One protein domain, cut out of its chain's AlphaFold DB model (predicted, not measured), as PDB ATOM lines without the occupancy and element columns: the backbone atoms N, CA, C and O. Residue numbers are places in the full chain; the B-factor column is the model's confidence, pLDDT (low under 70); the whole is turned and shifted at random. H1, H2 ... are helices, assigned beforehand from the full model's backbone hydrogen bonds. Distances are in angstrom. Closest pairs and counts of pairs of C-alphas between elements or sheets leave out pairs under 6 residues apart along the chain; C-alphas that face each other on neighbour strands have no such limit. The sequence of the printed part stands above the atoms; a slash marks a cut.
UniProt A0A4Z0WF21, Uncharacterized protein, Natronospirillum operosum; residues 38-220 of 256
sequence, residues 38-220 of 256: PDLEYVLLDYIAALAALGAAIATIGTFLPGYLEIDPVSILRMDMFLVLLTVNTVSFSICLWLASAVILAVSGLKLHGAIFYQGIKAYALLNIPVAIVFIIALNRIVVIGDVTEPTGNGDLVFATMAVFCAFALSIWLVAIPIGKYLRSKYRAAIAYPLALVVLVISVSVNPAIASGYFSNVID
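AT A GLANCE: This is residues 38 to 220 of the 256 residues of an uncharacterized protein of Natronospirillum operosum (UniProt A0A4Z0WF21). An elongated bundle of long helices is built round H5, with H2 and H6 running along it at shallow tilts and H4 slanting across its first part. H7 starts at the end of H6, makes a V with it, and runs back along H4, while the short H1 and H3 sit near opposite ends of H2. The printed part has 183 residues with seven named helices, H1 to H7 in order, and no named strand; the class is all helix. The whole is compact, with a radius of gyration of the C-alphas of 17.8 A, and spans 54 by 32 by 27 A.

HOW THE PARTS SIT: H1, residues 38 to 41, is close but not clearly touching to H5, residues 115 to 144, which is the hub; their closest C-alphas, of Leu 40 and Tyr 118, are 7.0 A apart. H2, residues 43 to 64, touches H5 the same way at a shallow tilt of 19 degrees, closest at the C-alphas of Tyr 47 and Ala 125, 5.0 A. H3, residues 73 to 76, touches H2 with the C-alphas of Val 74 and Ala 59 closest, 6.0 A. H4, residues 79 to 108, touches H5 opposite ways at a steep tilt of 45 degrees, closest at the C-alphas of Ser 94 and Gly 120, 4.4 A. H5 and H6, residues 154 to 183, form a hairpin at a shallow tilt of 14 degrees, closest at the C-alphas of Pro 130 and Ala 163, 5.4 A. H7, residues 189 to 218, touches H6 at a steep tilt of 52 degrees, closest at the C-alphas of Tyr 193 and Gly 180, 4.4 A. H7 also touches H4, opposite ways at a shallow tilt of 31 degrees, closest at the C-alphas of Ser 203 and Cys 96, 5.0 A. H5 and H7 are apart. O i to N i+4 pairs are within hydrogen-bond range in 16 of 18 for H2, 25 of 26 for H4, 23 of 26 for H5, 24 of 26 for H6 and 15 of 26 for H7; H1 and H3 are too short for such a pair.

IN THESE COORDINATES: H1 begins at C-alpha 38 (92.300, 149.027, 30.918). H2 is 30.3 A long and has a kink of 26 degrees near residue 58. H4 measures 43.3 A, and H5 42.9 A with a kink of 51 degrees near residue 128. H6 and H7 are each 41.9 A; H7 has a kink of 55 degrees near residue 212 and ends at C-alpha 218 (84.306, 169.881, 57.261).

THE WHOLE: The two C-alphas farthest apart, of Gly 67 and Gly 109, are 55.7 A apart. The printed part has no cut and no long link. Mean pLDDT of the printed part is 84.5; residues 38 to 40, 61 to 70, 73 and 208 to 215 are under 70.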
ATOM      1  N   PRO A  38      93.611 148.392  30.995       59.56
ATOM      2  CA  PRO A  38      92.300 149.027  30.918       59.56
ATOM      3  C   PRO A  38      91.821 149.448  32.308       59.56
ATOM      4  O   PRO A  38      91.079 150.415  32.436       59.56
ATOM      5  N   ASP A  39      92.291 148.789  33.373       64.06
ATOM      6  CA  ASP A  39      91.896 149.135  34.729       64.06
ATOM      7  C   ASP A  39      92.519 150.475  35.180       64.06
ATOM      8  O   ASP A  39      92.069 151.025  36.186       64.06
ATOM      9  N   LEU A  40      93.531 151.021  34.490       66.50
ATOM     10  CA  LEU A  40      94.093 152.352  34.773       66.50
ATOM     11  C   LEU A  40      93.184 153.486  34.265       66.50
ATOM     12  O   LEU A  40      93.105 154.539  34.892       66.50
ATOM     13  N   GLU A  41      92.467 153.249  33.164       71.94
ATOM     14  CA  GLU A  41      91.565 154.219  32.528       71.94
ATOM     15  C   GLU A  41      90.359 154.551  33.424       71.94
ATOM     16  O   GLU A  41      89.911 155.695  33.492       71.94
ATOM     17  N   TYR A  42      89.883 153.569  34.195       82.62
ATOM     18  CA  TYR A  42      88.703 153.708  35.054       82.62
ATOM     19  C   TYR A  42      89.021 154.059  36.517       82.62
ATOM     20  O   TYR A  42      88.097 154.130  37.325       82.62
ATOM     21  N   VAL A  43      90.285 154.325  36.878       86.00
ATOM     22  CA  VAL A  43      90.702 154.599  38.274       86.00
ATOM     23  C   VAL A  43      89.864 155.705  38.919       86.00
ATOM     24  O   VAL A  43      89.391 155.550  40.043       86.00
ATOM     25  N   LEU A  44      89.672 156.818  38.207       87.06
ATOM     26  CA  LEU A  44      88.930 157.968  38.727       87.06
ATOM     27  C   LEU A  44      87.439 157.655  38.883       87.06
ATOM     28  O   LEU A  44      86.833 158.041  39.878       87.06
ATOM     29  N   LEU A  45      86.857 156.919  37.935       88.06
ATOM     30  CA  LEU A  45      85.454 156.504  37.995       88.06
ATOM     31  C   LEU A  45      85.209 155.530  39.152       88.06
ATOM     32  O   LEU A  45      84.222 155.667  39.872       88.06
ATOM     33  N   ASP A  46      86.124 154.586  39.365       89.25
ATOM     34  CA  ASP A  46      86.060 153.635  40.475       89.25
ATOM     35  C   ASP A  46      86.198 154.349  41.821       89.25
ATOM     36  O   ASP A  46      85.462 154.052  42.762       89.25
ATOM     37  N   TYR A  47      87.087 155.340  41.894       92.00
ATOM     38  CA  TYR A  47      87.257 156.179  43.072       92.00
ATOM     39  C   TYR A  47      86.006 157.014  43.386       92.00
ATOM     40  O   TYR A  47      85.540 157.012  44.523       92.00
ATOM     41  N   ILE A  48      85.412 157.672  42.385       91.62
ATOM     42  CA  ILE A  48      84.168 158.444  42.555       91.62
ATOM     43  C   ILE A  48      83.021 157.529  43.001       91.62
ATOM     44  O   ILE A  48      82.278 157.881  43.915       91.62
ATOM     45  N   ALA A  49      82.892 156.336  42.412       89.50
ATOM     46  CA  ALA A  49      81.882 155.361  42.821       89.50
ATOM     47  C   ALA A  49      82.082 154.884  44.273       89.50
ATOM     48  O   ALA A  49      81.107 154.700  45.006       89.50
ATOM     49  N   ALA A  50      83.336 154.713  44.704       92.00
ATOM     50  CA  ALA A  50      83.664 154.382  46.087       92.00
ATOM     51  C   ALA A  50      83.331 155.531  47.050       92.00
ATOM     52  O   ALA A  50      82.720 155.286  48.088       92.00
ATOM     53  N   LEU A  51      83.655 156.781  46.696       91.94
ATOM     54  CA  LEU A  51      83.284 157.959  47.484       91.94
ATOM     55  C   LEU A  51      81.767 158.125  47.599       91.94
ATOM     56  O   LEU A  51      81.267 158.393  48.687       91.94
ATOM     57  N   ALA A  52      81.026 157.923  46.508       89.56
ATOM     58  CA  ALA A  52      79.568 157.988  46.520       89.56
ATOM     59  C   ALA A  52      78.962 156.907  47.429       89.56
ATOM     60  O   ALA A  52      78.076 157.200  48.233       89.56
ATOM     61  N   ALA A  53      79.477 155.673  47.359       89.19
ATOM     62  CA  ALA A  53      79.073 154.604  48.272       89.19
ATOM     63  C   ALA A  53      79.411 154.924  49.728       89.19
ATOM     64  O   ALA A  53      78.601 154.650  50.608       89.19
ATOM     65  N   LEU A  54      80.580 155.512  49.987       90.19
ATOM     66  CA  LEU A  54      80.981 155.919  51.328       90.19
ATOM     67  C   LEU A  54      80.068 157.021  51.873       90.19
ATOM     68  O   LEU A  54      79.596 156.902  52.997       90.19
ATOM     69  N   GLY A  55      79.766 158.050  51.079       85.81
ATOM     70  CA  GLY A  55      78.830 159.108  51.465       85.81
ATOM     71  C   GLY A  55      77.441 158.555  51.787       85.81
ATOM     72  O   GLY A  55      76.874 158.879  52.830       85.81
ATOM     73  N   ALA A  56      76.929 157.644  50.952       85.62
ATOM     74  CA  ALA A  56      75.672 156.947  51.217       85.62
ATOM     75  C   ALA A  56      75.742 156.098  52.497       85.62
ATOM     76  O   ALA A  56      74.825 156.142  53.314       85.62
ATOM     77  N   ALA A  57      76.840 155.367  52.711       84.50
ATOM     78  CA  ALA A  57      77.040 154.568  53.912       84.50
ATOM     79  C   ALA A  57      77.042 155.446  55.170       84.50
ATOM     80  O   ALA A  57      76.315 155.144  56.111       84.50
ATOM     81  N   ILE A  58      77.775 156.564  55.172       82.56
ATOM     82  CA  ILE A  58      77.820 157.482  56.316       82.56
ATOM     83  C   ILE A  58      76.444 158.093  56.586       82.56
ATOM     84  O   ILE A  58      76.019 158.112  57.737       82.56
ATOM     85  N   ALA A  59      75.708 158.501  55.549       76.56
ATOM     86  CA  ALA A  59      74.336 158.983  55.710       76.56
ATOM     87  C   ALA A  59      73.422 157.936  56.380       76.56
ATOM     88  O   ALA A  59      72.504 158.290  57.114       76.56
ATOM     89  N   THR A  60      73.698 156.643  56.180       72.50
ATOM     90  CA  THR A  60      72.967 155.555  56.846       72.50
ATOM     91  C   THR A  60      73.514 155.175  58.228       72.50
ATOM     92  O   THR A  60      72.778 154.565  59.002       72.50
ATOM     93  N   ILE A  61      74.748 155.548  58.600       69.50
ATOM     94  CA  ILE A  61      75.343 155.205  59.910       69.50
ATOM     95  C   ILE A  61      74.468 155.718  61.061       69.50
ATOM     96  O   ILE A  61      74.203 154.954  61.988       69.50
ATOM     97  N   GLY A  62      73.932 156.941  60.954       57.41
ATOM     98  CA  GLY A  62      73.008 157.502  61.950       57.41
ATOM     99  C   GLY A  62      71.726 156.677  62.147       57.41
ATOM    100  O   GLY A  62      71.134 156.693  63.219       57.41
ATOM    101  N   THR A  63      71.326 155.884  61.145       62.91
ATOM    102  CA  THR A  63      70.131 155.022  61.211       62.91
ATOM    103  C   THR A  63      70.411 153.609  61.732       62.91
ATOM    104  O   THR A  63      69.521 152.991  62.309       62.91
ATOM    105  N   PHE A  64      71.634 153.090  61.557       56.06
ATOM    106  CA  PHE A  64      71.994 151.711  61.926       56.06
ATOM    107  C   PHE A  64      72.769 151.593  63.247       56.06
ATOM    108  O   PHE A  64      72.828 150.501  63.810       56.06
ATOM    109  N   LEU A  65      73.343 152.688  63.760       56.12
ATOM    110  CA  LEU A  65      74.121 152.721  65.007       56.12
ATOM    111  C   LEU A  65      73.543 153.655  66.103       56.12
ATOM    112  O   LEU A  65      74.330 154.303  66.795       56.12
ATOM    113  N   PRO A  66      72.216 153.708  66.354       51.41
ATOM    114  CA  PRO A  66      71.623 154.645  67.322       51.41
ATOM    115  C   PRO A  66      71.976 154.378  68.804       51.41
ATOM    116  O   PRO A  66      71.413 155.014  69.685       51.41
ATOM    117  N   GLY A  67      72.880 153.440  69.107       55.22
ATOM    118  CA  GLY A  67      73.325 153.131  70.473       55.22
ATOM    119  C   GLY A  67      74.843 153.104  70.676       55.22
ATOM    120  O   GLY A  67      75.289 152.754  71.763       55.22
ATOM    121  N   TYR A  68      75.633 153.422  69.645       61.78
ATOM    122  CA  TYR A  68      77.103 153.430  69.725       61.78
ATOM    123  C   TYR A  68      77.716 154.822  69.596       61.78
ATOM    124  O   TYR A  68      78.838 155.027  70.052       61.78
ATOM    125  N   LEU A  69      77.001 155.755  68.968       64.56
ATOM    126  CA  LEU A  69      77.378 157.159  68.900       64.56
ATOM    127  C   LEU A  69      76.371 157.944  69.732       64.56
ATOM    128  O   LEU A  69      75.165 157.778  69.558       64.56
ATOM    129  N   GLU A  70      76.875 158.767  70.646       68.44
ATOM    130  CA  GLU A  70      76.037 159.653  71.465       68.44
ATOM    131  C   GLU A  70      75.608 160.896  70.676       68.44
ATOM    132  O   GLU A  70      74.643 161.570  71.029       68.44
ATOM    133  N   ILE A  71      76.312 161.164  69.574       70.06
ATOM    134  CA  ILE A  71      76.056 162.251  68.635       70.06
ATOM    135  C   ILE A  71      75.578 161.721  67.285       70.06
ATOM    136  O   ILE A  71      75.951 160.622  66.877       70.06
ATOM    137  N   ASP A  72      74.806 162.531  66.552       74.25
ATOM    138  CA  ASP A  72      74.519 162.257  65.140       74.25
ATOM    139  C   ASP A  72      75.642 162.839  64.262       74.25
ATOM    140  O   ASP A  72      75.640 164.049  63.993       74.25
ATOM    141  N   PRO A  73      76.586 162.008  63.774       68.81
ATOM    142  CA  PRO A  73      77.719 162.488  62.992       68.81
ATOM    143  C   PRO A  73      77.288 163.084  61.650       68.81
ATOM    144  O   PRO A  73      78.008 163.915  61.102       68.81
ATOM    145  N   VAL A  74      76.125 162.694  61.112       75.44
ATOM    146  CA  VAL A  74      75.647 163.179  59.810       75.44
ATOM    147  C   VAL A  74      75.269 164.654  59.888       75.44
ATOM    148  O   VAL A  74      75.565 165.405  58.966       75.44
ATOM    149  N   SER A  75      74.671 165.083  60.998       77.00
ATOM    150  CA  SER A  75      74.303 166.488  61.207       77.00
ATOM    151  C   SER A  75      75.495 167.419  61.479       77.00
ATOM    152  O   SER A  75      75.412 168.612  61.198       77.00
ATOM    153  N   ILE A  76      76.607 166.886  61.999       82.12
ATOM    154  CA  ILE A  76      77.832 167.649  62.287       82.12
ATOM    155  C   ILE A  76      78.715 167.781  61.041       82.12
ATOM    156  O   ILE A  76      79.452 168.759  60.886       82.12
ATOM    157  N   LEU A  77      78.666 166.791  60.152       84.88
ATOM    158  CA  LEU A  77      79.509 166.729  58.969       84.88
ATOM    159  C   LEU A  77      78.876 167.446  57.782       84.88
ATOM    160  O   LEU A  77      77.839 167.041  57.258       84.88
ATOM    161  N   ARG A  78      79.594 168.432  57.244       88.06
ATOM    162  CA  ARG A  78      79.342 168.926  55.888       88.06
ATOM    163  C   ARG A  78      79.845 167.883  54.898       88.06
ATOM    164  O   ARG A  78      81.039 167.816  54.605       88.06
ATOM    165  N   MET A  79      78.947 166.998  54.458       85.38
ATOM    166  CA  MET A  79      79.297 165.802  53.676       85.38
ATOM    167  C   MET A  79      80.053 166.118  52.385       85.38
ATOM    168  O   MET A  79      80.984 165.405  52.028       85.38
ATOM    169  N   ASP A  80      79.690 167.195  51.700       86.88
ATOM    170  CA  ASP A  80      80.389 167.701  50.522       86.88
ATOM    171  C   ASP A  80      81.852 168.047  50.838       86.88
ATOM    172  O   ASP A  80      82.768 167.535  50.189       86.88
ATOM    173  N   MET A  81      82.085 168.832  51.890       88.12
ATOM    174  CA  MET A  81      83.428 169.203  52.339       88.12
ATOM    175  C   MET A  81      84.213 167.993  52.848       88.12
ATOM    176  O   MET A  81      85.417 167.895  52.612       88.12
ATOM    177  N   PHE A  82      83.545 167.036  53.496       88.25
ATOM    178  CA  PHE A  82      84.171 165.798  53.945       88.25
ATOM    179  C   PHE A  82      84.664 164.945  52.767       88.25
ATOM    180  O   PHE A  82      85.805 164.483  52.768       88.25
ATOM    181  N   LEU A  83      83.852 164.785  51.716       89.81
ATOM    182  CA  LEU A  83      84.259 164.073  50.501       89.81
ATOM    183  C   LEU A  83      85.403 164.795  49.770       89.81
ATOM    184  O   LEU A  83      86.318 164.141  49.256       89.81
ATOM    185  N   VAL A  84      85.404 166.133  49.767       89.38
ATOM    186  CA  VAL A  84      86.529 166.932  49.254       89.38
ATOM    187  C   VAL A  84      87.791 166.685  50.081       89.38
ATOM    188  O   VAL A  84      88.841 166.425  49.499       89.38
ATOM    189  N   LEU A  85      87.706 166.673  51.415       89.19
ATOM    190  CA  LEU A  85      88.841 166.368  52.292       89.19
ATOM    191  C   LEU A  85      89.415 164.970  52.011       89.19
ATOM    192  O   LEU A  85      90.632 164.813  51.905       89.19
ATOM    193  N   LEU A  86      88.561 163.953  51.850       90.69
ATOM    194  CA  LEU A  86      88.996 162.600  51.477       90.69
ATOM    195  C   LEU A  86      89.677 162.575  50.101       90.69
ATOM    196  O   LEU A  86      90.680 161.878  49.921       90.69
ATOM    197  N   THR A  87      89.185 163.377  49.154       91.31
ATOM    198  CA  THR A  87      89.784 163.538  47.820       91.31
ATOM    199  C   THR A  87      91.158 164.191  47.894       91.31
ATOM    200  O   THR A  87      92.119 163.649  47.345       91.31
ATOM    201  N   VAL A  88      91.289 165.301  48.624       89.38
ATOM    202  CA  VAL A  88      92.570 165.992  48.833       89.38
ATOM    203  C   VAL A  88      93.576 165.057  49.500       89.38
ATOM    204  O   VAL A  88      94.690 164.924  49.004       89.38
ATOM    205  N   ASN A  89      93.173 164.338  50.553       89.12
ATOM    206  CA  ASN A  89      94.011 163.327  51.204       89.12
ATOM    207  C   ASN A  89      94.473 162.237  50.231       89.12
ATOM    208  O   ASN A  89      95.640 161.857  50.219       89.12
ATOM    209  N   THR A  90      93.565 161.748  49.386       92.50
ATOM    210  CA  THR A  90      93.873 160.697  48.411       92.50
ATOM    211  C   THR A  90      94.891 161.173  47.377       92.50
ATOM    212  O   THR A  90      95.860 160.466  47.081       92.50
ATOM    213  N   VAL A  91      94.687 162.369  46.821       91.75
ATOM    214  CA  VAL A  91      95.584 162.951  45.815       91.75
ATOM    215  C   VAL A  91      96.942 163.263  46.433       91.75
ATOM    216  O   VAL A  91      97.957 162.831  45.889       91.75
ATOM    217  N   SER A  92      96.977 163.929  47.588       90.56
ATOM    218  CA  SER A  92      98.214 164.250  48.305       90.56
ATOM    219  C   SER A  92      99.013 162.998  48.644       90.56
ATOM    220  O   SER A  92     100.189 162.912  48.290       90.56
ATOM    221  N   PHE A  93      98.370 161.976  49.218       92.31
ATOM    222  CA  PHE A  93      99.015 160.691  49.468       92.31
ATOM    223  C   PHE A  93      99.583 160.072  48.187       92.31
ATOM    224  O   PHE A  93     100.723 159.616  48.178       92.31
ATOM    225  N   SER A  94      98.813 160.066  47.095       92.62
ATOM    226  CA  SER A  94      99.233 159.465  45.825       92.62
ATOM    227  C   SER A  94     100.428 160.195  45.206       92.62
ATOM    228  O   SER A  94     101.331 159.550  44.670       92.62
ATOM    229  N   ILE A  95     100.475 161.528  45.319       92.12
ATOM    230  CA  ILE A  95     101.627 162.346  44.914       92.12
ATOM    231  C   ILE A  95     102.838 162.009  45.786       92.12
ATOM    232  O   ILE A  95     103.909 161.730  45.248       92.12
ATOM    233  N   CYS A  96     102.687 161.982  47.113       92.44
ATOM    234  CA  CYS A  96     103.777 161.638  48.028       92.44
ATOM    235  C   CYS A  96     104.313 160.224  47.772       92.44
ATOM    236  O   CYS A  96     105.527 160.036  47.717       92.44
ATOM    237  N   LEU A  97     103.426 159.256  47.536       92.94
ATOM    238  CA  LEU A  97     103.772 157.878  47.194       92.94
ATOM    239  C   LEU A  97     104.594 157.812  45.909       92.94
ATOM    240  O   LEU A  97     105.623 157.132  45.848       92.94
ATOM    241  N   TRP A  98     104.147 158.539  44.887       92.56
ATOM    242  CA  TRP A  98     104.824 158.630  43.605       92.56
ATOM    243  C   TRP A  98     106.199 159.298  43.729       92.56
ATOM    244  O   TRP A  98     107.178 158.745  43.231       92.56
ATOM    245  N   LEU A  99     106.306 160.414  44.456       92.06
ATOM    246  CA  LEU A  99     107.564 161.132  44.690       92.06
ATOM    247  C   LEU A  99     108.559 160.316  45.528       92.06
ATOM    248  O   LEU A  99     109.719 160.185  45.143       92.06
ATOM    249  N   ALA A 100     108.119 159.723  46.640       91.88
ATOM    250  CA  ALA A 100     108.971 158.888  47.488       91.88
ATOM    251  C   ALA A 100     109.494 157.667  46.717       91.88
ATOM    252  O   ALA A 100     110.676 157.325  46.798       91.88
ATOM    253  N   SER A 101     108.635 157.054  45.898       90.69
ATOM    254  CA  SER A 101     109.049 155.982  44.992       90.69
ATOM    255  C   SER A 101     110.022 156.492  43.927       90.69
ATOM    256  O   SER A 101     111.012 155.825  43.652       90.69
ATOM    257  N   ALA A 102     109.801 157.681  43.358       89.00
ATOM    258  CA  ALA A 102     110.686 158.274  42.358       89.00
ATOM    259  C   ALA A 102     112.113 158.465  42.869       89.00
ATOM    260  O   ALA A 102     113.055 158.131  42.154       89.00
ATOM    261  N   VAL A 103     112.282 158.929  44.111       89.25
ATOM    262  CA  VAL A 103     113.605 159.091  44.735       89.25
ATOM    263  C   VAL A 103     114.343 157.753  44.804       89.25
ATOM    264  O   VAL A 103     115.504 157.664  44.411       89.25
ATOM    265  N   ILE A 104     113.664 156.688  45.234       87.81
ATOM    266  CA  ILE A 104     114.254 155.342  45.311       87.81
ATOM    267  C   ILE A 104     114.581 154.810  43.915       87.81
ATOM    268  O   ILE A 104     115.662 154.268  43.678       87.81
ATOM    269  N   LEU A 105     113.658 154.977  42.968       85.88
ATOM    270  CA  LEU A 105     113.816 154.476  41.609       85.88
ATOM    271  C   LEU A 105     114.930 155.196  40.848       85.88
ATOM    272  O   LEU A 105     115.664 154.528  40.117       85.88
ATOM    273  N   ALA A 106     115.113 156.500  41.073       84.69
ATOM    274  CA  ALA A 106     116.187 157.295  40.482       84.69
ATOM    275  C   ALA A 106     117.572 156.730  40.832       84.69
ATOM    276  O   ALA A 106     118.423 156.616  39.952       84.69
ATOM    277  N   VAL A 107     117.771 156.277  42.076       81.88
ATOM    278  CA  VAL A 107     119.024 155.634  42.514       81.88
ATOM    279  C   VAL A 107     119.270 154.303  41.785       81.88
ATOM    280  O   VAL A 107     120.412 153.931  41.534       81.88
ATOM    281  N   SER A 108     118.207 153.587  41.410       76.62
ATOM    282  CA  SER A 108     118.289 152.294  40.705       76.62
ATOM    283  C   SER A 108     118.258 152.375  39.173       76.62
ATOM    284  O   SER A 108     118.341 151.338  38.507       76.62
ATOM    285  N   GLY A 109     118.091 153.572  38.602       75.19
ATOM    286  CA  GLY A 109     117.921 153.769  37.159       75.19
ATOM    287  C   GLY A 109     116.619 153.187  36.587       75.19
ATOM    288  O   GLY A 109     116.536 152.947  35.381       75.19
ATOM    289  N   LEU A 110     115.606 152.918  37.421       73.31
ATOM    290  CA  LEU A 110     114.289 152.499  36.940       73.31
ATOM    291  C   LEU A 110     113.515 153.717  36.434       73.31
ATOM    292  O   LEU A 110     113.552 154.787  37.044       73.31
ATOM    293  N   LYS A 111     112.751 153.544  35.354       75.88
ATOM    294  CA  LYS A 111     111.828 154.588  34.911       75.88
ATOM    295  C   LYS A 111     110.697 154.738  35.924       75.88
ATOM    296  O   LYS A 111     110.245 153.769  36.532       75.88
ATOM    297  N   LEU A 112     110.254 155.973  36.109       71.88
ATOM    298  CA  LEU A 112     109.107 156.288  36.941       71.88
ATOM    299  C   LEU A 112     107.827 156.019  36.147       71.88
ATOM    300  O   LEU A 112     107.675 156.516  35.033       71.88
ATOM    301  N   HIS A 113     106.908 155.242  36.719       79.88
ATOM    302  CA  HIS A 113     105.634 154.913  36.082       79.88
ATOM    303  C   HIS A 113     104.478 155.599  36.814       79.88
ATOM    304  O   HIS A 113     104.370 155.518  38.039       79.88
ATOM    305  N   GLY A 114     103.568 156.217  36.054       82.62
ATOM    306  CA  GLY A 114     102.324 156.787  36.589       82.62
ATOM    307  C   GLY A 114     101.436 155.750  37.292       82.62
ATOM    308  O   GLY A 114     100.617 156.109  38.128       82.62
ATOM    309  N   ALA A 115     101.652 154.457  37.039       85.19
ATOM    310  CA  ALA A 115     100.963 153.367  37.724       85.19
ATOM    311  C   ALA A 115     101.089 153.438  39.261       85.19
ATOM    312  O   ALA A 115     100.132 153.114  39.953       85.19
ATOM    313  N   ILE A 116     102.213 153.933  39.802       88.94
ATOM    314  CA  ILE A 116     102.384 154.123  41.257       88.94
ATOM    315  C   ILE A 116     101.432 155.199  41.797       88.94
ATOM    316  O   ILE A 116     100.858 155.031  42.869       88.94
ATOM    317  N   PHE A 117     101.221 156.281  41.046       90.94
ATOM    318  CA  PHE A 117     100.269 157.326  41.420       90.94
ATOM    319  C   PHE A 117      98.831 156.781  41.419       90.94
ATOM    320  O   PHE A 117      98.112 156.911  42.407       90.94
ATOM    321  N   TYR A 118      98.434 156.076  40.356       89.94
ATOM    322  CA  TYR A 118      97.099 155.474  40.262       89.94
ATOM    323  C   TYR A 118      96.857 154.354  41.285       89.94
ATOM    324  O   TYR A 118      95.724 154.175  41.733       89.94
ATOM    325  N   GLN A 119      97.907 153.637  41.699       91.06
ATOM    326  CA  GLN A 119      97.843 152.687  42.810       91.06
ATOM    327  C   GLN A 119      97.423 153.376  44.109       91.06
ATOM    328  O   GLN A 119      96.601 152.831  44.841       91.06
ATOM    329  N   GLY A 120      97.956 154.573  44.379       92.44
ATOM    330  CA  GLY A 120      97.571 155.377  45.537       92.44
ATOM    331  C   GLY A 120      96.078 155.703  45.531       92.44
ATOM    332  O   GLY A 120      95.393 155.440  46.520       92.44
ATOM    333  N   ILE A 121      95.551 156.160  44.388       93.38
ATOM    334  CA  ILE A 121      94.125 156.490  44.234       93.38
ATOM    335  C   ILE A 121      93.245 155.251  44.444       93.38
ATOM    336  O   ILE A 121      92.295 155.291  45.226       93.38
ATOM    337  N   LYS A 122      93.572 154.125  43.795       91.56
ATOM    338  CA  LYS A 122      92.826 152.863  43.952       91.56
ATOM    339  C   LYS A 122      92.877 152.324  45.380       91.56
ATOM    340  O   LYS A 122      91.868 151.841  45.885       91.56
ATOM    341  N   ALA A 123      94.029 152.414  46.045       93.19
ATOM    342  CA  ALA A 123      94.157 152.012  47.442       93.19
ATOM    343  C   ALA A 123      93.269 152.873  48.349       93.19
ATOM    344  O   ALA A 123      92.558 152.335  49.198       93.19
ATOM    345  N   TYR A 124      93.241 154.190  48.127       91.94
ATOM    346  CA  TYR A 124      92.408 155.109  48.903       91.94
ATOM    347  C   TYR A 124      90.909 154.982  48.632       91.94
ATOM    348  O   TYR A 124      90.125 155.232  49.543       91.94
ATOM    349  N   ALA A 125      90.493 154.484  47.464       91.88
ATOM    350  CA  ALA A 125      89.096 154.100  47.240       91.88
ATOM    351  C   ALA A 125      88.589 153.104  48.305       91.88
ATOM    352  O   ALA A 125      87.424 153.147  48.688       91.88
ATOM    353  N   LEU A 126      89.471 152.234  48.817       92.88
ATOM    354  CA  LEU A 126      89.157 151.272  49.876       92.88
ATOM    355  C   LEU A 126      89.558 151.775  51.272       92.88
ATOM    356  O   LEU A 126      88.809 151.574  52.225       92.88
ATOM    357  N   LEU A 127      90.708 152.445  51.410       92.56
ATOM    358  CA  LEU A 127      91.186 152.962  52.702       92.56
ATOM    359  C   LEU A 127      90.325 154.103  53.252       92.56
ATOM    360  O   LEU A 127      90.262 154.267  54.468       92.56
ATOM    361  N   ASN A 128      89.613 154.846  52.401       91.75
ATOM    362  CA  ASN A 128      88.704 155.895  52.858       91.75
ATOM    363  C   ASN A 128      87.579 155.361  53.760       91.75
ATOM    364  O   ASN A 128      87.087 156.109  54.598       91.75
ATOM    365  N   ILE A 129      87.208 154.077  53.651       90.06
ATOM    366  CA  ILE A 129      86.182 153.465  54.508       90.06
ATOM    367  C   ILE A 129      86.621 153.454  55.985       90.06
ATOM    368  O   ILE A 129      85.976 154.124  56.792       90.06
ATOM    369  N   PRO A 130      87.703 152.752  56.386       89.81
ATOM    370  CA  PRO A 130      88.135 152.772  57.779       89.81
ATOM    371  C   PRO A 130      88.622 154.155  58.230       89.81
ATOM    372  O   PRO A 130      88.431 154.493  59.393       89.81
ATOM    373  N   VAL A 131      89.182 154.984  57.337       88.31
ATOM    374  CA  VAL A 131      89.558 156.373  57.667       88.31
ATOM    375  C   VAL A 131      88.335 157.194  58.076       88.31
ATOM    376  O   VAL A 131      88.380 157.882  59.092       88.31
ATOM    377  N   ALA A 132      87.229 157.094  57.336       88.56
ATOM    378  CA  ALA A 132      86.001 157.800  57.682       88.56
ATOM    379  C   ALA A 132      85.396 157.307  59.002       88.56
ATOM    380  O   ALA A 132      84.936 158.121  59.798       88.56
ATOM    381  N   ILE A 133      85.451 155.999  59.271       86.38
ATOM    382  CA  ILE A 133      85.001 155.431  60.552       86.38
ATOM    383  C   ILE A 133      85.818 156.011  61.713       86.38
ATOM    384  O   ILE A 133      85.243 156.489  62.688       86.38
ATOM    385  N   VAL A 134      87.152 156.020  61.602       87.19
ATOM    386  CA  VAL A 134      88.033 156.599  62.632       87.19
ATOM    387  C   VAL A 134      87.758 158.092  62.817       87.19
ATOM    388  O   VAL A 134      87.733 158.569  63.948       87.19
ATOM    389  N   PHE A 135      87.505 158.826  61.732       86.88
ATOM    390  CA  PHE A 135      87.175 160.249  61.797       86.88
ATOM    391  C   PHE A 135      85.867 160.515  62.555       86.88
ATOM    392  O   PHE A 135      85.829 161.377  63.429       86.88
ATOM    393  N   ILE A 136      84.815 159.740  62.277       86.00
ATOM    394  CA  ILE A 136      83.527 159.835  62.980       86.00
ATOM    395  C   ILE A 136      83.694 159.536  64.474       86.00
ATOM    396  O   ILE A 136      83.156 160.260  65.312       86.00
ATOM    397  N   ILE A 137      84.475 158.509  64.819       84.94
ATOM    398  CA  ILE A 137      84.771 158.172  66.215       84.94
ATOM    399  C   ILE A 137      85.519 159.317  66.912       84.94
ATOM    400  O   ILE A 137      85.162 159.698  68.025       84.94
ATOM    401  N   ALA A 138      86.528 159.896  66.257       85.25
ATOM    402  CA  ALA A 138      87.277 161.019  66.810       85.25
ATOM    403  C   ALA A 138      86.372 162.232  67.079       85.25
ATOM    404  O   ALA A 138      86.489 162.854  68.131       85.25
ATOM    405  N   LEU A 139      85.429 162.530  66.176       83.06
ATOM    406  CA  LEU A 139      84.431 163.581  66.397       83.06
ATOM    407  C   LEU A 139      83.533 163.282  67.599       83.06
ATOM    408  O   LEU A 139      83.337 164.163  68.429       83.06
ATOM    409  N   ASN A 140      83.044 162.047  67.737       84.44
ATOM    410  CA  ASN A 140      82.242 161.635  68.894       84.44
ATOM    411  C   ASN A 140      82.985 161.879  70.212       84.44
ATOM    412  O   ASN A 140      82.432 162.477  71.129       84.44
ATOM    413  N   ARG A 141      84.269 161.520  70.283       85.94
ATOM    414  CA  ARG A 141      85.090 161.748  71.482       85.94
ATOM    415  C   ARG A 141      85.323 163.227  71.783       85.94
ATOM    416  O   ARG A 141      85.189 163.636  72.933       85.94
ATOM    417  N   ILE A 142      85.594 164.045  70.761       83.00
ATOM    418  CA  ILE A 142      85.744 165.502  70.930       83.00
ATOM    419  C   ILE A 142      84.461 166.119  71.488       83.00
ATOM    420  O   ILE A 142      84.532 166.943  72.391       83.00
ATOM    421  N   VAL A 143      83.292 165.737  70.970       79.00
ATOM    422  CA  VAL A 143      82.028 166.353  71.399       79.00
ATOM    423  C   VAL A 143      81.621 165.891  72.799       79.00
ATOM    424  O   VAL A 143      81.163 166.700  73.600       79.00
ATOM    425  N   VAL A 144      81.808 164.612  73.124       80.56
ATOM    426  CA  VAL A 144      81.378 164.052  74.416       80.56
ATOM    427  C   VAL A 144      82.383 164.374  75.530       80.56
ATOM    428  O   VAL A 144      82.019 164.912  76.583       80.56
ATOM    429  N   ILE A 145      83.664 164.067  75.305       81.62
ATOM    430  CA  ILE A 145      84.724 164.143  76.323       81.62
ATOM    431  C   ILE A 145      85.541 165.432  76.203       81.62
ATOM    432  O   ILE A 145      85.948 165.987  77.221       81.62
ATOM    433  N   GLY A 146      85.753 165.933  74.985       75.25
ATOM    434  CA  GLY A 146      86.687 167.034  74.717       75.25
ATOM    435  C   GLY A 146      88.115 166.572  74.404       75.25
ATOM    436  O   GLY A 146      88.973 167.409  74.140       75.25
ATOM    437  N   ASP A 147      88.368 165.259  74.384       77.81
ATOM    438  CA  ASP A 147      89.668 164.655  74.076       77.81
ATOM    439  C   ASP A 147      89.499 163.523  73.047       77.81
ATOM    440  O   ASP A 147      88.678 162.631  73.223       77.81
ATOM    441  N   VAL A 148      90.281 163.540  71.961       80.38
ATOM    442  CA  VAL A 148      90.274 162.494  70.914       80.38
ATOM    443  C   VAL A 148      90.847 161.154  71.382       80.38
ATOM    444  O   VAL A 148      90.556 160.103  70.798       80.38
ATOM    445  N   THR A 149      91.715 161.177  72.390       83.25
ATOM    446  CA  THR A 149      92.458 160.007  72.864       83.25
ATOM    447  C   THR A 149      91.674 159.201  73.889       83.25
ATOM    448  O   THR A 149      91.839 157.980  73.956       83.25
ATOM    449  N   GLU A 150      90.774 159.853  74.621       84.31
ATOM    450  CA  GLU A 150      89.963 159.221  75.650       84.31
ATOM    451  C   GLU A 150      88.693 158.603  75.034       84.31
ATOM    452  O   GLU A 150      87.949 159.280  74.321       84.31
ATOM    453  N   PRO A 151      88.444 157.296  75.231       83.69
ATOM    454  CA  PRO A 151      87.253 156.651  74.701       83.69
ATOM    455  C   PRO A 151      86.009 157.011  75.521       83.69
ATOM    456  O   PRO A 151      86.032 156.992  76.747       83.69
ATOM    457  N   THR A 152      84.885 157.211  74.833       82.31
ATOM    458  CA  THR A 152      83.549 157.414  75.442       82.31
ATOM    459  C   THR A 152      83.038 156.185  76.197       82.31
ATOM    460  O   THR A 152      82.218 156.288  77.104       82.31
ATOM    461  N   GLY A 153      83.572 155.006  75.876       82.31
ATOM    462  CA  GLY A 153      83.327 153.770  76.608       82.31
ATOM    463  C   GLY A 153      84.066 152.579  76.003       82.31
ATOM    464  O   GLY A 153      84.771 152.689  74.998       82.31
ATOM    465  N   ASN A 154      83.875 151.394  76.592       82.94
ATOM    466  CA  ASN A 154      84.542 150.167  76.133       82.94
ATOM    467  C   ASN A 154      84.184 149.799  74.682       82.94
ATOM    468  O   ASN A 154      85.029 149.284  73.953       82.94
ATOM    469  N   GLY A 155      82.944 150.072  74.257       79.06
ATOM    470  CA  GLY A 155      82.505 149.849  72.878       79.06
ATOM    471  C   GLY A 155      83.298 150.698  71.885       79.06
ATOM    472  O   GLY A 155      83.903 150.152  70.966       79.06
ATOM    473  N   ASP A 156      83.364 152.008  72.121       81.38
ATOM    474  CA  ASP A 156      84.165 152.953  71.333       81.38
ATOM    475  C   ASP A 156      85.632 152.501  71.228       81.38
ATOM    476  O   ASP A 156      86.167 152.381  70.125       81.38
ATOM    477  N   LEU A 157      86.267 152.134  72.349       84.50
ATOM    478  CA  LEU A 157      87.653 151.659  72.345       84.50
ATOM    479  C   LEU A 157      87.861 150.449  71.419       84.50
ATOM    480  O   LEU A 157      88.812 150.430  70.630       84.50
ATOM    481  N   VAL A 158      86.982 149.446  71.493       85.94
ATOM    482  CA  VAL A 158      87.070 148.236  70.659       85.94
ATOM    483  C   VAL A 158      86.871 148.570  69.180       85.94
ATOM    484  O   VAL A 158      87.688 148.162  68.353       85.94
ATOM    485  N   PHE A 159      85.841 149.349  68.837       82.06
ATOM    486  CA  PHE A 159      85.558 149.719  67.447       82.06
ATOM    487  C   PHE A 159      86.664 150.586  66.837       82.06
ATOM    488  O   PHE A 159      87.099 150.313  65.717       82.06
ATOM    489  N   ALA A 160      87.177 151.568  67.581       85.12
ATOM    490  CA  ALA A 160      88.295 152.402  67.151       85.12
ATOM    491  C   ALA A 160      89.547 151.559  66.885       85.12
ATOM    492  O   ALA A 160      90.185 151.689  65.840       85.12
ATOM    493  N   THR A 161      89.859 150.637  67.800       88.19
ATOM    494  CA  THR A 161      91.002 149.729  67.672       88.19
ATOM    495  C   THR A 161      90.861 148.858  66.425       88.19
ATOM    496  O   THR A 161      91.774 148.809  65.601       88.19
ATOM    497  N   MET A 162      89.698 148.228  66.228       89.06
ATOM    498  CA  MET A 162      89.426 147.418  65.036       89.06
ATOM    499  C   MET A 162      89.570 148.233  63.748       89.06
ATOM    500  O   MET A 162      90.231 147.778  62.815       89.06
ATOM    501  N   ALA A 163      89.012 149.445  63.698       89.19
ATOM    502  CA  ALA A 163      89.089 150.307  62.523       89.19
ATOM    503  C   ALA A 163      90.538 150.695  62.181       89.19
ATOM    504  O   ALA A 163      90.938 150.606  61.017       89.19
ATOM    505  N   VAL A 164      91.349 151.044  63.185       90.25
ATOM    506  CA  VAL A 164      92.772 151.377  63.007       90.25
ATOM    507  C   VAL A 164      93.574 150.165  62.529       90.25
ATOM    508  O   VAL A 164      94.337 150.276  61.567       90.25
ATOM    509  N   PHE A 165      93.377 148.988  63.131       94.12
ATOM    510  CA  PHE A 165      94.042 147.760  62.681       94.12
ATOM    511  C   PHE A 165      93.637 147.376  61.255       94.12
ATOM    512  O   PHE A 165      94.496 146.990  60.460       94.12
ATOM    513  N   CYS A 166      92.359 147.528  60.898       93.19
ATOM    514  CA  CYS A 166      91.889 147.332  59.530       93.19
ATOM    515  C   CYS A 166      92.554 148.314  58.558       93.19
ATOM    516  O   CYS A 166      93.061 147.879  57.524       93.19
ATOM    517  N   ALA A 167      92.615 149.610  58.882       92.75
ATOM    518  CA  ALA A 167      93.292 150.612  58.056       92.75
ATOM    519  C   ALA A 167      94.778 150.278  57.855       92.75
ATOM    520  O   ALA A 167      95.289 150.350  56.733       92.75
ATOM    521  N   PHE A 168      95.463 149.857  58.920       94.12
ATOM    522  CA  PHE A 168      96.860 149.444  58.863       94.12
ATOM    523  C   PHE A 168      97.053 148.212  57.967       94.12
ATOM    524  O   PHE A 168      97.851 148.247  57.029       94.12
ATOM    525  N   ALA A 169      96.280 147.146  58.194       95.38
ATOM    526  CA  ALA A 169      96.355 145.917  57.406       95.38
ATOM    527  C   ALA A 169      96.072 146.172  55.916       95.38
ATOM    528  O   ALA A 169      96.805 145.687  55.051       95.38
ATOM    529  N   LEU A 170      95.056 146.988  55.613       95.81
ATOM    530  CA  LEU A 170      94.732 147.396  54.248       95.81
ATOM    531  C   LEU A 170      95.848 148.230  53.617       95.81
ATOM    532  O   LEU A 170      96.154 148.030  52.447       95.81
ATOM    533  N   SER A 171      96.496 149.119  54.371       95.00
ATOM    534  CA  SER A 171      97.597 149.941  53.853       95.00
ATOM    535  C   SER A 171      98.797 149.077  53.463       95.00
ATOM    536  O   SER A 171      99.395 149.264  52.400       95.00
ATOM    537  N   ILE A 172      99.120 148.070  54.278       95.88
ATOM    538  CA  ILE A 172     100.169 147.100  53.951       95.88
ATOM    539  C   ILE A 172      99.788 146.282  52.713       95.88
ATOM    540  O   ILE A 172     100.595 146.147  51.791       95.88
ATOM    541  N   TRP A 173      98.559 145.768  52.670       95.88
ATOM    542  CA  TRP A 173      98.083 144.910  51.587       95.88
ATOM    543  C   TRP A 173      97.958 145.632  50.241       95.88
ATOM    544  O   TRP A 173      98.425 145.121  49.225       95.88
ATOM    545  N   LEU A 174      97.361 146.823  50.227       94.94
ATOM    546  CA  LEU A 174      97.032 147.566  49.010       94.94
ATOM    547  C   LEU A 174      98.169 148.467  48.522       94.94
ATOM    548  O   LEU A 174      98.178 148.844  47.352       94.94
ATOM    549  N   VAL A 175      99.129 148.818  49.385       94.62
ATOM    550  CA  VAL A 175     100.222 149.738  49.030       94.62
ATOM    551  C   VAL A 175     101.589 149.094  49.228       94.62
ATOM    552  O   VAL A 175     102.299 148.873  48.247       94.62
ATOM    553  N   ALA A 176     101.976 148.756  50.463       94.25
ATOM    554  CA  ALA A 176     103.353 148.325  50.737       94.25
ATOM    555  C   ALA A 176     103.732 147.033  49.991       94.25
ATOM    556  O   ALA A 176     104.820 146.944  49.421       94.25
ATOM    557  N   ILE A 177     102.842 146.039  49.945       94.44
ATOM    558  CA  ILE A 177     103.097 144.773  49.246       94.44
ATOM    559  C   ILE A 177     103.222 144.977  47.719       94.44
ATOM    560  O   ILE A 177     104.220 144.520  47.153       94.44
ATOM    561  N   PRO A 178     102.289 145.668  47.031       92.31
ATOM    562  CA  PRO A 178     102.412 145.986  45.607       92.31
ATOM    563  C   PRO A 178     103.665 146.775  45.248       92.31
ATOM    564  O   PRO A 178     104.370 146.399  44.311       92.31
ATOM    565  N   ILE A 179     103.982 147.821  46.017       92.62
ATOM    566  CA  ILE A 179     105.185 148.633  45.804       92.62
ATOM    567  C   ILE A 179     106.442 147.796  46.054       92.62
ATOM    568  O   ILE A 179     107.375 147.827  45.256       92.62
ATOM    569  N   GLY A 180     106.459 146.966  47.097       92.38
ATOM    570  CA  GLY A 180     107.570 146.055  47.366       92.38
ATOM    571  C   GLY A 180     107.780 145.058  46.230       92.38
ATOM    572  O   GLY A 180     108.905 144.872  45.768       92.38
ATOM    573  N   LYS A 181     106.702 144.469  45.703       91.56
ATOM    574  CA  LYS A 181     106.765 143.572  44.539       91.56
ATOM    575  C   LYS A 181     107.258 144.295  43.284       91.56
ATOM    576  O   LYS A 181     108.037 143.720  42.533       91.56
ATOM    577  N   TYR A 182     106.861 145.546  43.086       88.94
ATOM    578  CA  TYR A 182     107.352 146.385  41.996       88.94
ATOM    579  C   TYR A 182     108.863 146.658  42.118       88.94
ATOM    580  O   TYR A 182     109.620 146.456  41.165       88.94
ATOM    581  N   LEU A 183     109.336 147.011  43.319       89.62
ATOM    582  CA  LEU A 183     110.755 147.243  43.612       89.62
ATOM    583  C   LEU A 183     111.613 145.971  43.509       89.62
ATOM    584  O   LEU A 183     112.814 146.061  43.236       89.62
ATOM    585  N   ARG A 184     111.021 144.776  43.658       89.88
ATOM    586  CA  ARG A 184     111.726 143.494  43.461       89.88
ATOM    587  C   ARG A 184     112.268 143.287  42.049       89.88
ATOM    588  O   ARG A 184     113.116 142.419  41.867       89.88
ATOM    589  N   SER A 185     111.822 144.069  41.068       85.31
ATOM    590  CA  SER A 185     112.421 144.074  39.728       85.31
ATOM    591  C   SER A 185     113.907 144.475  39.737       85.31
ATOM    592  O   SER A 185     114.646 144.092  38.830       85.31
ATOM    593  N   LYS A 186     114.363 145.215  40.761       85.44
ATOM    594  CA  LYS A 186     115.755 145.683  40.899       85.44
ATOM    595  C   LYS A 186     116.413 145.328  42.222       85.44
ATOM    596  O   LYS A 186     117.615 145.079  42.254       85.44
ATOM    597  N   TYR A 187     115.651 145.296  43.308       87.88
ATOM    598  CA  TYR A 187     116.176 145.028  44.641       87.88
ATOM    599  C   TYR A 187     115.874 143.595  45.085       87.88
ATOM    600  O   TYR A 187     114.853 143.005  44.732       87.88
ATOM    601  N   ARG A 188     116.740 143.030  45.935       91.81
ATOM    602  CA  ARG A 188     116.443 141.757  46.612       91.81
ATOM    603  C   ARG A 188     115.205 141.922  47.495       91.81
ATOM    604  O   ARG A 188     114.984 142.994  48.050       91.81
ATOM    605  N   ALA A 189     114.437 140.850  47.691       91.00
ATOM    606  CA  ALA A 189     113.207 140.889  48.493       91.00
ATOM    607  C   ALA A 189     113.426 141.449  49.914       91.00
ATOM    608  O   ALA A 189     112.614 142.240  50.383       91.00
ATOM    609  N   ALA A 190     114.558 141.111  50.543       92.50
ATOM    610  CA  ALA A 190     114.944 141.608  51.867       92.50
ATOM    611  C   ALA A 190     115.158 143.132  51.933       92.50
ATOM    612  O   ALA A 190     115.164 143.691  53.018       92.50
ATOM    613  N   ILE A 191     115.337 143.796  50.791       91.75
ATOM    614  CA  ILE A 191     115.545 145.245  50.680       91.75
ATOM    615  C   ILE A 191     114.273 145.914  50.135       91.75
ATOM    616  O   ILE A 191     113.831 146.932  50.659       91.75
ATOM    617  N   ALA A 192     113.637 145.305  49.131       92.50
ATOM    618  CA  ALA A 192     112.477 145.854  48.434       92.50
ATOM    619  C   ALA A 192     111.262 146.101  49.349       92.50
ATOM    620  O   ALA A 192     110.655 147.167  49.279       92.50
ATOM    621  N   TYR A 193     110.903 145.139  50.208       94.12
ATOM    622  CA  TYR A 193     109.731 145.285  51.083       94.12
ATOM    623  C   TYR A 193     109.953 146.283  52.230       94.12
ATOM    624  O   TYR A 193     109.065 147.108  52.443       94.12
ATOM    625  N   PRO A 194     111.111 146.299  52.923       95.69
ATOM    626  CA  PRO A 194     111.409 147.375  53.867       95.69
ATOM    627  C   PRO A 194     111.400 148.763  53.220       95.69
ATOM    628  O   PRO A 194     110.813 149.682  53.782       95.69
ATOM    629  N   LEU A 195     111.959 148.919  52.013       93.62
ATOM    630  CA  LEU A 195     111.886 150.185  51.267       93.62
ATOM    631  C   LEU A 195     110.445 150.590  50.951       93.62
ATOM    632  O   LEU A 195     110.091 151.750  51.128       93.62
ATOM    633  N   ALA A 196     109.598 149.650  50.534       94.44
ATOM    634  CA  ALA A 196     108.185 149.932  50.294       94.44
ATOM    635  C   ALA A 196     107.441 150.362  51.568       94.44
ATOM    636  O   ALA A 196     106.563 151.221  51.509       94.44
ATOM    637  N   LEU A 197     107.810 149.807  52.725       95.50
ATOM    638  CA  LEU A 197     107.267 150.229  54.013       95.50
ATOM    639  C   LEU A 197     107.741 151.639  54.389       95.50
ATOM    640  O   LEU A 197     106.930 152.447  54.829       95.50
ATOM    641  N   VAL A 198     109.012 151.973  54.145       94.12
ATOM    642  CA  VAL A 198     109.533 153.341  54.318       94.12
ATOM    643  C   VAL A 198     108.784 154.329  53.420       94.12
ATOM    644  O   VAL A 198     108.362 155.383  53.890       94.12
ATOM    645  N   VAL A 199     108.550 153.972  52.155       93.50
ATOM    646  CA  VAL A 199     107.745 154.771  51.216       93.50
ATOM    647  C   VAL A 199     106.337 155.002  51.753       93.50
ATOM    648  O   VAL A 199     105.861 156.138  51.740       93.50
ATOM    649  N   LEU A 200     105.679 153.951  52.250       94.62
ATOM    650  CA  LEU A 200     104.352 154.063  52.846       94.62
ATOM    651  C   LEU A 200     104.369 155.018  54.047       94.62
ATOM    652  O   LEU A 200     103.554 155.934  54.092       94.62
ATOM    653  N   VAL A 201     105.312 154.846  54.980       93.56
ATOM    654  CA  VAL A 201     105.435 155.692  56.179       93.56
ATOM    655  C   VAL A 201     105.647 157.156  55.802       93.56
ATOM    656  O   VAL A 201     104.930 158.015  56.304       93.56
ATOM    657  N   ILE A 202     106.565 157.456  54.877       90.56
ATOM    658  CA  ILE A 202     106.796 158.830  54.404       90.56
ATOM    659  C   ILE A 202     105.514 159.412  53.797       90.56
ATOM    660  O   ILE A 202     105.132 160.537  54.113       90.56
ATOM    661  N   SER A 203     104.826 158.635  52.961       91.19
ATOM    662  CA  SER A 203     103.614 159.090  52.269       91.19
ATOM    663  C   SER A 203     102.467 159.381  53.236       91.19
ATOM    664  O   SER A 203     101.755 160.365  53.058       91.19
ATOM    665  N   VAL A 204     102.306 158.561  54.280       88.06
ATOM    666  CA  VAL A 204     101.304 158.783  55.333       88.06
ATOM    667  C   VAL A 204     101.676 159.975  56.213       88.06
ATOM    668  O   VAL A 204     100.797 160.759  56.544       88.06
ATOM    669  N   SER A 205     102.950 160.154  56.567       85.38
ATOM    670  CA  SER A 205     103.380 161.221  57.484       85.38
ATOM    671  C   SER A 205     103.342 162.623  56.874       85.38
ATOM    672  O   SER A 205     103.136 163.594  57.597       85.38
ATOM    673  N   VAL A 206     103.541 162.757  55.560       78.56
ATOM    674  CA  VAL A 206     103.526 164.068  54.878       78.56
ATOM    675  C   VAL A 206     102.098 164.534  54.562       78.56
ATOM    676  O   VAL A 206     101.831 165.733  54.503       78.56
ATOM    677  N   ASN A 207     101.156 163.600  54.414       74.69
ATOM    678  CA  ASN A 207      99.781 163.883  54.001       74.69
ATOM    679  C   ASN A 207      98.988 164.843  54.939       74.69
ATOM    680  O   ASN A 207      98.350 165.770  54.431       74.69
ATOM    681  N   PRO A 208      99.050 164.727  56.287       68.44
ATOM    682  CA  PRO A 208      98.282 165.575  57.204       68.44
ATOM    683  C   PRO A 208      98.626 167.064  57.116       68.44
ATOM    684  O   PRO A 208      97.753 167.902  57.326       68.44
ATOM    685  N   ALA A 209      99.873 167.402  56.770       66.50
ATOM    686  CA  ALA A 209     100.320 168.790  56.659       66.50
ATOM    687  C   ALA A 209      99.630 169.548  55.512       66.50
ATOM    688  O   ALA A 209      99.487 170.765  55.582       66.50
ATOM    689  N   ILE A 210      99.188 168.834  54.472       63.97
ATOM    690  CA  ILE A 210      98.503 169.412  53.309       63.97
ATOM    691  C   ILE A 210      96.985 169.441  53.538       63.97
ATOM    692  O   ILE A 210      96.302 170.372  53.116       63.97
ATOM    693  N   ALA A 211      96.450 168.428  54.220       60.97
ATOM    694  CA  ALA A 211      95.014 168.272  54.421       60.97
ATOM    695  C   ALA A 211      94.446 169.117  55.576       60.97
ATOM    696  O   ALA A 211      93.268 169.470  55.532       60.97
ATOM    697  N   SER A 212      95.266 169.478  56.572       64.75
ATOM    698  CA  SER A 212      94.878 170.259  57.763       64.75
ATOM    699  C   SER A 212      94.132 171.562  57.438       64.75
ATOM    700  O   SER A 212      93.184 171.909  58.139       64.75
ATOM    701  N   GLY A 213      94.483 172.234  56.335       66.81
ATOM    702  CA  GLY A 213      93.846 173.482  55.897       66.81
ATOM    703  C   GLY A 213      92.370 173.358  55.496       66.81
ATOM    704  O   GLY A 213      91.674 174.367  55.435       66.81
ATOM    705  N   TYR A 214      91.874 172.140  55.249       66.81
ATOM    706  CA  TYR A 214      90.483 171.891  54.858       66.81
ATOM    707  C   TYR A 214      89.614 171.364  56.009       66.81
ATOM    708  O   TYR A 214      88.390 171.394  55.898       66.81
ATOM    709  N   PHE A 215      90.211 170.924  57.126       69.06
ATOM    710  CA  PHE A 215      89.470 170.336  58.252       69.06
ATOM    711  C   PHE A 215      88.481 171.311  58.898       69.06
ATOM    712  O   PHE A 215      87.387 170.898  59.276       69.06
ATOM    713  N   SER A 216      88.822 172.599  58.986       71.69
ATOM    714  CA  SER A 216      87.958 173.617  59.602       71.69
ATOM    715  C   SER A 216      86.624 173.812  58.871       71.69
ATOM    716  O   SER A 216      85.659 174.258  59.484       71.69
ATOM    717  N   ASN A 217      86.554 173.443  57.587       79.44
ATOM    718  CA  ASN A 217      85.354 173.568  56.757       79.44
ATOM    719  C   ASN A 217      84.494 172.297  56.732       79.44
ATOM    720  O   ASN A 217      83.365 172.339  56.248       79.44
ATOM    721  N   VAL A 218      85.018 171.171  57.226       83.44
ATOM    722  CA  VAL A 218      84.306 169.881  57.261       83.44
ATOM    723  C   VAL A 218      83.279 169.833  58.388       83.44
ATOM    724  O   VAL A 218      82.242 169.185  58.258       83.44
ATOM    725  N   ILE A 219      83.574 170.514  59.491       83.62
ATOM    726  CA  ILE A 219      82.761 170.498  60.701       83.62
ATOM    727  C   ILE A 219      81.797 171.681  60.669       83.62
ATOM    728  O   ILE A 219      82.218 172.838  60.579       83.62
ATOM    729  N   ASP A 220      80.498 171.412  60.792       85.19
ATOM    730  CA  ASP A 220      79.528 172.467  61.048       85.19
ATOM    731  C   ASP A 220      79.601 172.894  62.520       85.19
ATOM    732  O   ASP A 220      79.054 172.247  63.414       85.19
TER     733      ASP A 220